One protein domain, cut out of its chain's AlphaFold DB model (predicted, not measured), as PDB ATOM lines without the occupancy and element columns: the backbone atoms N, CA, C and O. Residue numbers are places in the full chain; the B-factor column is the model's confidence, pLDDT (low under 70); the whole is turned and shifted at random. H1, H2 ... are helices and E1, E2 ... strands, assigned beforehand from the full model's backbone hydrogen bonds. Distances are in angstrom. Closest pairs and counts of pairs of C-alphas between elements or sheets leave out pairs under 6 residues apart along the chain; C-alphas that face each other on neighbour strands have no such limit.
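Overview. This is residues 52 to 137 of the 144 residues of an uncharacterized protein of Pseudonocardia sp. 73-21 (UniProt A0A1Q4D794). What is the overall shape? Four helices run side by side in an up-and-down bundle, each against the one before it in the chain; H2 and H3 each touch the other three, while H1 and H4 are on opposite sides of that pair. The small hairpin of E1 and E2 is at the end of the bundle where H2 ends and H3 begins. What is it made of, and how large is it? The printed part has 86 residues, with four named helices and two named strands in the order H1 H2 E1 E2 H3 H4; the sheet, order E1 - E2, is antiparallel, and the class is mostly helix. It is compact, with a radius of gyration of the C-alphas of 12.0 A and spans of 34 by 28 by 19 A.

Arrangement. How do the first two helices stand? H1, residues 52 to 67, and H2, residues 76 to 91, form a helical hairpin and touch, the closest C-alphas being those of Ala 60 and Asp 81, 4.9 A apart. They run opposite ways at a shallow tilt of 34.7 degrees, only just short of steep. How do the strands pair? E1, residues 96 to 99, and E2, residues 102 to 105, form an antiparallel hairpin at 137 degrees, with N 104 and O 97 at 2.8 A and N 99 and O 102 at 3.0 A, within hydrogen-bond range. What does H3 touch? H3, residues 106 to 117, touches H2, opposite ways at 10 degrees, with the closest C-alphas, of Ala 89 and Ile 106, 5.8 A apart. With its residues 112 to 117 alone it touches H1, the closest C-alphas being those of Asp 65 and Gly 116, 5.3 A apart. Where does H4 stand? H4, residues 122 to 131, touches H3, with the closest C-alphas, of Arg 114 and Glu 125, 5.1 A apart, and touches H2, with those of Glu 79 and Thr 124 at 6.4 A; H1 and H4 are apart. In H1, H2, H3 and H4 every O i to N i+4 pair is within hydrogen-bond range.

Along the chain. Where does the first helix begin? H1 begins at C-alpha 52, (28.447, -7.614, -13.742), and is 22.2 A long; H2 is 22.4 A. Where does the last one end? H3 is 16.6 A long, and H4, 14.4 A, ends at C-alpha 131, (40.816, -12.231, 4.550).

Size, cuts and confidence. What are the extremes? The two C-alphas farthest apart are those of Gly 71 and Asp 94, 35.6 A. Are there cuts, long links or weak places? The printed part has no cut and no long link, and no printed residue is under 70 in pLDDT.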
ATOM      1  N   ALA A  52      29.098  -8.588 -14.625       95.06
ATOM      2  CA  ALA A  52      28.447  -7.614 -13.742       95.06
ATOM      3  C   ALA A  52      28.897  -7.724 -12.270       95.06
ATOM      4  O   ALA A  52      28.862  -6.751 -11.524       95.06
ATOM      5  N   VAL A  53      29.320  -8.915 -11.830       96.19
ATOM      6  CA  VAL A  53      29.857  -9.103 -10.474       96.19
ATOM      7  C   VAL A  53      31.278  -8.546 -10.381       96.19
ATOM      8  O   VAL A  53      31.628  -7.967  -9.358       96.19
ATOM      9  N   VAL A  54      32.079  -8.704 -11.438       96.25
ATOM     10  CA  VAL A  54      33.425  -8.125 -11.521       96.25
ATOM     11  C   VAL A  54      33.354  -6.599 -11.566       96.25
ATOM     12  O   VAL A  54      34.065  -5.942 -10.814       96.25
ATOM     13  N   GLU A  55      32.443  -6.046 -12.367       96.56
ATOM     14  CA  GLU A  55      32.185  -4.603 -12.454       96.56
ATOM     15  C   GLU A  55      31.809  -4.015 -11.088       96.56
ATOM     16  O   GLU A  55      32.424  -3.052 -10.648       96.56
ATOM     17  N   GLY A  56      30.916  -4.663 -10.332       97.06
ATOM     18  CA  GLY A  56      30.562  -4.189  -8.988       97.06
ATOM     19  C   GLY A  56      31.725  -4.184  -7.985       97.06
ATOM     20  O   GLY A  56      31.749  -3.364  -7.072       97.06
ATOM     21  N   VAL A  57      32.701  -5.085  -8.133       97.38
ATOM     22  CA  VAL A  57      33.933  -5.073  -7.323       97.38
ATOM     23  C   VAL A  57      34.880  -3.969  -7.779       97.38
ATOM     24  O   VAL A  57      35.527  -3.336  -6.946       97.38
ATOM     25  N   HIS A  58      34.959  -3.749  -9.087       96.81
ATOM     26  CA  HIS A  58      35.771  -2.698  -9.670       96.81
ATOM     27  C   HIS A  58      35.289  -1.307  -9.233       96.81
ATOM     28  O   HIS A  58      36.074  -0.517  -8.710       96.81
ATOM     29  N   ASP A  59      33.983  -1.060  -9.316       97.62
ATOM     30  CA  ASP A  59      33.362   0.177  -8.841       97.62
ATOM     31  C   ASP A  59      33.606   0.389  -7.342       97.62
ATOM     32  O   ASP A  59      33.960   1.489  -6.924       97.62
ATOM     33  N   ALA A  60      33.495  -0.670  -6.531       98.00
ATOM     34  CA  ALA A  60      33.763  -0.602  -5.094       98.00
ATOM     35  C   ALA A  60      35.214  -0.193  -4.779       98.00
ATOM     36  O   ALA A  60      35.442   0.568  -3.837       98.00
ATOM     37  N   LEU A  61      36.201  -0.657  -5.558       96.62
ATOM     38  CA  LEU A  61      37.593  -0.213  -5.409       96.62
ATOM     39  C   LEU A  61      37.733   1.284  -5.698       96.62
ATOM     40  O   LEU A  61      38.297   2.017  -4.884       96.62
ATOM     41  N   HIS A  62      37.190   1.748  -6.824       96.19
ATOM     42  CA  HIS A  62      37.229   3.164  -7.182       96.19
ATOM     43  C   HIS A  62      36.522   4.048  -6.157       96.19
ATOM     44  O   HIS A  62      37.007   5.129  -5.823       96.19
ATOM     45  N   ASP A  63      35.397   3.584  -5.629       97.00
ATOM     46  CA  ASP A  63      34.635   4.279  -4.605       97.00
ATOM     47  C   ASP A  63      35.406   4.397  -3.282       97.00
ATOM     48  O   ASP A  63      35.426   5.479  -2.678       97.00
ATOM     49  N   ILE A  64      36.089   3.328  -2.858       96.62
ATOM     50  CA  ILE A  64      36.996   3.355  -1.705       96.62
ATOM     51  C   ILE A  64      38.090   4.398  -1.925       96.62
ATOM     52  O   ILE A  64      38.238   5.288  -1.087       96.62
ATOM     53  N   ASP A  65      38.803   4.351  -3.050       93.44
ATOM     54  CA  ASP A  65      39.905   5.277  -3.340       93.44
ATOM     55  C   ASP A  65      39.423   6.734  -3.455       93.44
ATOM     56  O   ASP A  65      40.086   7.681  -3.018       93.44
ATOM     57  N   ALA A  66      38.227   6.946  -4.005       94.00
ATOM     58  CA  ALA A  66      37.642   8.272  -4.129       94.00
ATOM     59  C   ALA A  66      37.270   8.876  -2.765       94.00
ATOM     60  O   ALA A  66      37.418  10.093  -2.575       94.00
ATOM     61  N   ARG A  67      36.780   8.051  -1.828       94.50
ATOM     62  CA  ARG A  67      36.261   8.474  -0.515       94.50
ATOM     63  C   ARG A  67      37.339   8.493   0.566       94.50
ATOM     64  O   ARG A  67      37.368   9.431   1.371       94.50
ATOM     65  N   CYS A  68      38.220   7.499   0.579       93.88
ATOM     66  CA  CYS A  68      39.274   7.341   1.567       93.88
ATOM     67  C   CYS A  68      40.443   8.275   1.264       93.88
ATOM     68  O   CYS A  68      41.361   7.960   0.512       93.88
ATOM     69  N   ARG A  69      40.411   9.467   1.860       90.88
ATOM     70  CA  ARG A  69      41.468  10.472   1.701       90.88
ATOM     71  C   ARG A  69      42.078  10.841   3.048       90.88
ATOM     72  O   ARG A  69      41.358  10.852   4.048       90.88
ATOM     73  N   PRO A  70      43.369  11.218   3.088       87.75
ATOM     74  CA  PRO A  70      43.998  11.705   4.308       87.75
ATOM     75  C   PRO A  70      43.186  12.830   4.961       87.75
ATOM     76  O   PRO A  70      42.748  13.767   4.293       87.75
ATOM     77  N   GLY A  71      42.976  12.729   6.274       81.94
ATOM     78  CA  GLY A  71      42.209  13.712   7.045       81.94
ATOM     79  C   GLY A  71      40.685  13.563   6.960       81.94
ATOM     80  O   GLY A  71      39.973  14.377   7.544       81.94
ATOM     81  N   ARG A  72      40.166  12.534   6.276       84.06
ATOM     82  CA  ARG A  72      38.756  12.135   6.349       84.06
ATOM     83  C   ARG A  72      38.652  10.775   7.016       84.06
ATOM     84  O   ARG A  72      39.284   9.828   6.565       84.06
ATOM     85  N   ALA A  73      37.861  10.687   8.080       80.94
ATOM     86  CA  ALA A  73      37.525   9.402   8.671       80.94
ATOM     87  C   ALA A  73      36.697   8.582   7.676       80.94
ATOM     88  O   ALA A  73      35.877   9.137   6.937       80.94
ATOM     89  N   GLY A  74      36.920   7.272   7.664       78.81
ATOM     90  CA  GLY A  74      36.063   6.349   6.944       78.81
ATOM     91  C   GLY A  74      34.641   6.364   7.497       78.81
ATOM     92  O   GLY A  74      34.406   6.726   8.650       78.81
ATOM     93  N   GLY A  75      33.692   5.996   6.641       89.12
ATOM     94  CA  GLY A  75      32.272   5.930   6.970       89.12
ATOM     95  C   GLY A  75      31.651   4.610   6.534       89.12
ATOM     96  O   GLY A  75      32.315   3.753   5.946       89.12
ATOM     97  N   ASN A  76      30.350   4.482   6.787       94.31
ATOM     98  CA  ASN A  76      29.563   3.290   6.468       94.31
ATOM     99  C   ASN A  76      29.624   2.915   4.977       94.31
ATOM    100  O   ASN A  76      29.432   1.756   4.619       94.31
ATOM    101  N   GLU A  77      29.863   3.887   4.095       95.75
ATOM    102  CA  GLU A  77      30.042   3.662   2.663       95.75
ATOM    103  C   GLU A  77      31.299   2.827   2.386       95.75
ATOM    104  O   GLU A  77      31.208   1.817   1.702       95.75
ATOM    105  N   ILE A  78      32.436   3.168   3.007       96.56
ATOM    106  CA  ILE A  78      33.696   2.418   2.848       96.56
ATOM    107  C   ILE A  78      33.546   0.989   3.370       96.56
ATOM    108  O   ILE A  78      34.039   0.045   2.757       96.56
ATOM    109  N   GLU A  79      32.851   0.812   4.493       96.75
ATOM    110  CA  GLU A  79      32.567  -0.523   5.026       96.75
ATOM    111  C   GLU A  79      31.705  -1.346   4.063       96.75
ATOM    112  O   GLU A  79      31.977  -2.526   3.842       96.75
ATOM    113  N   ARG A  80      30.696  -0.722   3.447       97.94
ATOM    114  CA  ARG A  80      29.815  -1.376   2.475       97.94
ATOM    115  C   ARG A  80      30.565  -1.803   1.217       97.94
ATOM    116  O   ARG A  80      30.336  -2.914   0.739       97.94
ATOM    117  N   ASP A  81      31.444  -0.950   0.704       98.44
ATOM    118  CA  ASP A  81      32.262  -1.246  -0.475       98.44
ATOM    119  C   ASP A  81      33.266  -2.366  -0.163       98.44
ATOM    120  O   ASP A  81      33.378  -3.344  -0.906       98.44
ATOM    121  N   ALA A  82      33.917  -2.305   1.003       98.12
ATOM    122  CA  ALA A  82      34.797  -3.372   1.469       98.12
ATOM    123  C   ALA A  82      34.049  -4.707   1.622       98.12
ATOM    124  O   ALA A  82      34.586  -5.762   1.284       98.12
ATOM    125  N   ASP A  83      32.791  -4.688   2.065       98.56
ATOM    126  CA  ASP A  83      31.969  -5.891   2.146       98.56
ATOM    127  C   ASP A  83      31.653  -6.495   0.768       98.56
ATOM    128  O   ASP A  83      31.527  -7.716   0.653       98.56
ATOM    129  N   VAL A  84      31.503  -5.680  -0.285       98.50
ATOM    130  CA  VAL A  84      31.358  -6.182  -1.664       98.50
ATOM    131  C   VAL A  84      32.601  -6.978  -2.054       98.50
ATOM    132  O   VAL A  84      32.478  -8.122  -2.499       98.50
ATOM    133  N   ILE A  85      33.782  -6.419  -1.794       98.50
ATOM    134  CA  ILE A  85      35.075  -7.042  -2.090       98.50
ATOM    135  C   ILE A  85      35.273  -8.331  -1.276       98.50
ATOM    136  O   ILE A  85      35.647  -9.367  -1.827       98.50
ATOM    137  N   LEU A  86      34.982  -8.305   0.026       98.56
ATOM    138  CA  LEU A  86      35.131  -9.468   0.908       98.56
ATOM    139  C   LEU A  86      34.196 -10.616   0.512       98.56
ATOM    140  O   LEU A  86      34.640 -11.759   0.417       98.56
ATOM    141  N   ARG A  87      32.923 -10.325   0.213       98.31
ATOM    142  CA  ARG A  87      31.971 -11.346  -0.260       98.31
ATOM    143  C   ARG A  87      32.375 -11.929  -1.609       98.31
ATOM    144  O   ARG A  87      32.142 -13.111  -1.859       98.31
ATOM    145  N   PHE A  88      32.954 -11.114  -2.488       97.44
ATOM    146  CA  PHE A  88      33.498 -11.592  -3.752       97.44
ATOM    147  C   PHE A  88      34.655 -12.570  -3.529       97.44
ATOM    148  O   PHE A  88      34.639 -13.669  -4.080       97.44
ATOM    149  N   ALA A  89      35.609 -12.201  -2.670       96.94
ATOM    150  CA  ALA A  89      36.748 -13.042  -2.317       96.94
ATOM    151  C   ALA A  89      36.336 -14.366  -1.665       96.94
ATOM    152  O   ALA A  89      36.909 -15.406  -1.979       96.94
ATOM    153  N   GLU A  90      35.320 -14.347  -0.803       96.75
ATOM    154  CA  GLU A  90      34.776 -15.555  -0.179       96.75
ATOM    155  C   GLU A  90      34.096 -16.477  -1.200       96.75
ATOM    156  O   GLU A  90      34.263 -17.695  -1.155       96.75
ATOM    157  N   ARG A  91      33.336 -15.907  -2.142       96.31
ATOM    158  CA  ARG A  91      32.593 -16.683  -3.143       96.31
ATOM    159  C   ARG A  91      33.489 -17.262  -4.236       96.31
ATOM    160  O   ARG A  91      33.171 -18.319  -4.778       96.31
ATOM    161  N   TYR A  92      34.572 -16.569  -4.574       94.62
ATOM    162  CA  TYR A  92      35.435 -16.898  -5.706       94.62
ATOM    163  C   TYR A  92      36.922 -16.953  -5.314       94.62
ATOM    164  O   TYR A  92      37.732 -16.279  -5.948       94.62
ATOM    165  N   PRO A  93      37.316 -17.754  -4.307       92.75
ATOM    166  CA  PRO A  93      38.641 -17.672  -3.676       92.75
ATOM    167  C   PRO A  93      39.813 -17.917  -4.639       92.75
ATOM    168  O   PRO A  93      40.890 -17.348  -4.455       92.75
ATOM    169  N   ASP A  94      39.584 -18.705  -5.695       90.31
ATOM    170  CA  ASP A  94      40.590 -19.086  -6.693       90.31
ATOM    171  C   ASP A  94      40.360 -18.441  -8.073       90.31
ATOM    172  O   ASP A  94      41.000 -18.823  -9.055       90.31
ATOM    173  N   ALA A  95      39.440 -17.475  -8.185       90.62
ATOM    174  CA  ALA A  95      39.117 -16.880  -9.474       90.62
ATOM    175  C   ALA A  95      40.209 -15.938  -9.997       90.62
ATOM    176  O   ALA A  95      40.850 -15.179  -9.264       90.62
ATOM    177  N   THR A  96      40.337 -15.954 -11.320       92.94
ATOM    178  CA  THR A  96      40.974 -14.908 -12.116       92.94
ATOM    179  C   THR A  96      39.889 -14.148 -12.862       92.94
ATOM    180  O   THR A  96      38.979 -14.770 -13.410       92.94
ATOM    181  N   PHE A  97      39.978 -12.827 -12.901       92.38
ATOM    182  CA  PHE A  97      38.945 -11.973 -13.486       92.38
ATOM    183  C   PHE A  97      39.595 -10.745 -14.134       92.38
ATOM    184  O   PHE A  97      40.634 -10.296 -13.652       92.38
ATOM    185  N   PRO A  98      39.035 -10.221 -15.234       91.62
ATOM    186  CA  PRO A  98      39.547  -9.000 -15.849       91.62
ATOM    187  C   PRO A  98      39.213  -7.788 -14.970       91.62
ATOM    188  O   PRO A  98      38.067  -7.641 -14.560       91.62
ATOM    189  N   ILE A  99      40.182  -6.925 -14.686       85.25
ATOM    190  CA  ILE A  99      39.949  -5.583 -14.128       85.25
ATOM    191  C   ILE A  99      40.782  -4.623 -14.955       85.25
ATOM    192  O   ILE A  99      41.968  -4.877 -15.147       85.25
ATOM    193  N   ASP A 100      40.157  -3.553 -15.442       87.12
ATOM    194  CA  ASP A 100      40.769  -2.634 -16.400       87.12
ATOM    195  C   ASP A 100      41.400  -3.390 -17.585       87.12
ATOM    196  O   ASP A 100      40.727  -4.167 -18.269       87.12
ATOM    197  N   ASP A 101      42.689  -3.173 -17.832       86.81
ATOM    198  CA  ASP A 101      43.503  -3.844 -18.843       86.81
ATOM    199  C   ASP A 101      44.323  -5.022 -18.281       86.81
ATOM    200  O   ASP A 101      45.126  -5.628 -18.998       86.81
ATOM    201  N   GLU A 102      44.087  -5.407 -17.024       89.44
ATOM    202  CA  GLU A 102      44.832  -6.438 -16.310       89.44
ATOM    203  C   GLU A 102      43.985  -7.675 -15.956       89.44
ATOM    204  O   GLU A 102      42.753  -7.691 -15.956       89.44
ATOM    205  N   THR A 103      44.673  -8.775 -15.626       92.31
ATOM    206  CA  THR A 103      44.040  -9.966 -15.041       92.31
ATOM    207  C   THR A 103      44.245  -9.972 -13.529       92.31
ATOM    208  O   THR A 103      45.327 -10.289 -13.031       92.31
ATOM    209  N   GLY A 104      43.177  -9.673 -12.796       91.56
ATOM    210  CA  GLY A 104      43.130  -9.693 -11.343       91.56
ATOM    211  C   GLY A 104      43.093 -11.102 -10.748       91.56
ATOM    212  O   GLY A 104      42.643 -12.076 -11.361       91.56
ATOM    213  N   ARG A 105      43.566 -11.200  -9.501       94.69
ATOM    214  CA  ARG A 105      43.422 -12.360  -8.610       94.69
ATOM    215  C   ARG A 105      42.876 -11.883  -7.270       94.69
ATOM    216  O   ARG A 105      43.087 -10.735  -6.886       94.69
ATOM    217  N   ILE A 106      42.270 -12.776  -6.492       95.56
ATOM    218  CA  ILE A 106      41.731 -12.419  -5.167       95.56
ATOM    219  C   ILE A 106      42.786 -11.805  -4.240       95.56
ATOM    220  O   ILE A 106      42.524 -10.803  -3.580       95.56
ATOM    221  N   ALA A 107      44.002 -12.357  -4.216       95.50
ATOM    222  CA  ALA A 107      45.066 -11.823  -3.369       95.50
ATOM    223  C   ALA A 107      45.490 -10.396  -3.766       95.50
ATOM    224  O   ALA A 107      45.756  -9.587  -2.876       95.50
ATOM    225  N   SER A 108      45.544 -10.073  -5.067       95.25
ATOM    226  CA  SER A 108      45.869  -8.711  -5.510       95.25
ATOM    227  C   SER A 108      44.722  -7.752  -5.202       95.25
ATOM    228  O   SER A 108      44.968  -6.718  -4.598       95.25
ATOM    229  N   LEU A 109      43.475  -8.151  -5.475       96.94
ATOM    230  CA  LEU A 109      42.270  -7.391  -5.128       96.94
ATOM    231  C   LEU A 109      42.224  -7.011  -3.640       96.94
ATOM    232  O   LEU A 109      42.085  -5.839  -3.306       96.94
ATOM    233  N   LEU A 110      42.377  -7.986  -2.739       98.00
ATOM    234  CA  LEU A 110      42.352  -7.733  -1.296       98.00
ATOM    235  C   LEU A 110      43.538  -6.869  -0.838       98.00
ATOM    236  O   LEU A 110      43.392  -6.061   0.073       98.00
ATOM    237  N   THR A 111      44.706  -7.002  -1.473       97.25
ATOM    238  CA  THR A 111      45.869  -6.158  -1.152       97.25
ATOM    239  C   THR A 111      45.620  -4.707  -1.561       97.25
ATOM    240  O   THR A 111      45.865  -3.808  -0.756       97.25
ATOM    241  N   THR A 112      45.086  -4.483  -2.765       96.50
ATOM    242  CA  THR A 112      44.698  -3.153  -3.255       96.50
ATOM    243  C   THR A 112      43.621  -2.539  -2.367       96.50
ATOM    244  O   THR A 112      43.779  -1.413  -1.913       96.50
ATOM    245  N   ALA A 113      42.577  -3.296  -2.022       97.81
ATOM    246  CA  ALA A 113      41.511  -2.816  -1.148       97.81
ATOM    247  C   ALA A 113      42.030  -2.432   0.249       97.81
ATOM    248  O   ALA A 113      41.657  -1.384   0.772       97.81
ATOM    249  N   ARG A 114      42.934  -3.236   0.840       97.94
ATOM    250  CA  ARG A 114      43.591  -2.917   2.121       97.94
ATOM    251  C   ARG A 114      44.345  -1.591   2.026       97.94
ATOM    252  O   ARG A 114      44.185  -0.733   2.888       97.94
ATOM    253  N   GLN A 115      45.128  -1.411   0.962       96.62
ATOM    254  CA  GLN A 115      45.858  -0.168   0.715       96.62
ATOM    255  C   GLN A 115      44.914   1.029   0.534       96.62
ATOM    256  O   GLN A 115      45.198   2.102   1.066       96.62
ATOM    257  N   GLY A 116      43.791   0.844  -0.163       96.19
ATOM    258  CA  GLY A 116      42.793   1.888  -0.390       96.19
ATOM    259  C   GLY A 116      42.166   2.410   0.904       96.19
ATOM    260  O   GLY A 116      41.896   3.601   1.016       96.19
ATOM    261  N   VAL A 117      41.998   1.560   1.925       97.00
ATOM    262  CA  VAL A 117      41.361   1.948   3.201       97.00
ATOM    263  C   VAL A 117      42.332   2.376   4.310       97.00
ATOM    264  O   VAL A 117      41.895   2.976   5.298       97.00
ATOM    265  N   GLN A 118      43.634   2.104   4.165       95.31
ATOM    266  CA  GLN A 118      44.628   2.188   5.253       95.31
ATOM    267  C   GLN A 118      44.703   3.564   5.946       95.31
ATOM    268  O   GLN A 118      45.035   3.670   7.124       95.31
ATOM    269  N   VAL A 119      44.396   4.652   5.229       93.94
ATOM    270  CA  VAL A 119      44.554   6.025   5.751       93.94
ATOM    271  C   VAL A 119      43.315   6.571   6.457       93.94
ATOM    272  O   VAL A 119      43.407   7.610   7.110       93.94
ATOM    273  N   CYS A 120      42.158   5.922   6.308       95.50
ATOM    274  CA  CYS A 120      40.888   6.448   6.814       95.50
ATOM    275  C   CYS A 120      40.059   5.434   7.614       95.50
ATOM    276  O   CYS A 120      39.223   5.857   8.411       95.50
ATOM    277  N   ALA A 121      40.252   4.125   7.419       95.25
ATOM    278  CA  ALA A 121      39.389   3.089   7.985       95.25
ATOM    279  C   ALA A 121      40.196   1.868   8.458       95.25
ATOM    280  O   ALA A 121      40.073   0.774   7.909       95.25
ATOM    281  N   THR A 122      40.991   2.041   9.515       93.69
ATOM    282  CA  THR A 122      41.872   0.993  10.073       93.69
ATOM    283  C   THR A 122      41.121  -0.274  10.495       93.69
ATOM    284  O   THR A 122      41.582  -1.384  10.256       93.69
ATOM    285  N   ALA A 123      39.911  -0.151  11.049       94.81
ATOM    286  CA  ALA A 123      39.093  -1.322  11.379       94.81
ATOM    287  C   ALA A 123      38.694  -2.131  10.127       94.81
ATOM    288  O   ALA A 123      38.635  -3.362  10.169       94.81
ATOM    289  N   THR A 124      38.431  -1.451   9.007       97.19
ATOM    290  CA  THR A 124      38.161  -2.090   7.712       97.19
ATOM    291  C   THR A 124      39.433  -2.693   7.132       97.19
ATOM    292  O   THR A 124      39.396  -3.827   6.659       97.19
ATOM    293  N   GLU A 125      40.563  -1.992   7.235       96.94
ATOM    294  CA  GLU A 125      41.886  -2.505   6.861       96.94
ATOM    295  C   GLU A 125      42.159  -3.862   7.525       96.94
ATOM    296  O   GLU A 125      42.429  -4.840   6.830       96.94
ATOM    297  N   ASP A 126      41.974  -3.957   8.844       96.50
ATOM    298  CA  ASP A 126      42.174  -5.189   9.613       96.50
ATOM    299  C   ASP A 126      41.263  -6.335   9.150       96.50
ATOM    300  O   ASP A 126      41.638  -7.512   9.179       96.50
ATOM    301  N   ARG A 127      40.024  -6.023   8.748       97.56
ATOM    302  CA  ARG A 127      39.089  -7.027   8.217       97.56
ATOM    303  C   ARG A 127      39.580  -7.572   6.881       97.56
ATOM    304  O   ARG A 127      39.560  -8.789   6.692       97.56
ATOM    305  N   ILE A 128      40.032  -6.691   5.992       98.00
ATOM    306  CA  ILE A 128      40.583  -7.070   4.688       98.00
ATOM    307  C   ILE A 128      41.887  -7.856   4.871       98.00
ATOM    308  O   ILE A 128      42.073  -8.894   4.236       98.00
ATOM    309  N   ASP A 129      42.748  -7.435   5.800       98.00
ATOM    310  CA  ASP A 129      43.987  -8.137   6.125       98.00
ATOM    311  C   ASP A 129      43.733  -9.579   6.581       98.00
ATOM    312  O   ASP A 129      44.343 -10.518   6.073       98.00
ATOM    313  N   ARG A 130      42.749  -9.803   7.459       97.25
ATOM    314  CA  ARG A 130      42.389 -11.162   7.894       97.25
ATOM    315  C   ARG A 130      41.900 -12.056   6.751       97.25
ATOM    316  O   ARG A 130      42.119 -13.268   6.810       97.25
ATOM    317  N   ALA A 131      41.276 -11.486   5.721       97.25
ATOM    318  CA  ALA A 131      40.816 -12.231   4.550       97.25
ATOM    319  C   ALA A 131      41.956 -12.615   3.590       97.25
ATOM    320  O   ALA A 131      41.819 -13.569   2.825       97.25
ATOM    321  N   LEU A 132      43.102 -11.926   3.640       96.44
ATOM    322  CA  LEU A 132      44.258 -12.271   2.812       96.44
ATOM    323  C   LEU A 132      44.834 -13.649   3.185       96.44
ATOM    324  O   LEU A 132      44.791 -14.052   4.353       96.44
ATOM    325  N   PRO A 133      45.453 -14.372   2.231       93.19
ATOM    326  CA  PRO A 133      46.264 -15.538   2.555       93.19
ATOM    327  C   PRO A 133      47.386 -15.168   3.544       93.19
ATOM    328  O   PRO A 133      47.966 -14.089   3.404       93.19
ATOM    329  N   PRO A 134      47.774 -16.057   4.485       93.88
ATOM    330  CA  PRO A 134      48.709 -15.733   5.571       93.88
ATOM    331  C   PRO A 134      50.010 -15.046   5.135       93.88
ATOM    332  O   PRO A 134      50.509 -14.172   5.830       93.88
ATOM    333  N   ARG A 135      50.538 -15.407   3.959       93.31
ATOM    334  CA  ARG A 135      51.775 -14.836   3.397       93.31
ATOM    335  C   ARG A 135      51.674 -13.364   2.974       93.31
ATOM    336  O   ARG A 135      52.707 -12.746   2.756       93.31
ATOM    337  N   TYR A 136      50.462 -12.830   2.822       94.62
ATOM    338  CA  TYR A 136      50.206 -11.436   2.440       94.62
ATOM    339  C   TYR A 136      49.666 -10.589   3.595       94.62
ATOM    340  O   TYR A 136      49.543  -9.371   3.442       94.62
ATOM    341  N   ARG A 137      49.331 -11.215   4.730       95.06
ATOM    342  CA  ARG A 137      48.858 -10.505   5.920       95.06
ATOM    343  C   ARG A 137      49.971  -9.657   6.509       95.06
ATOM    344  O   ARG A 137      51.142 -10.054   6.489       95.06
TER     345      ARG A 137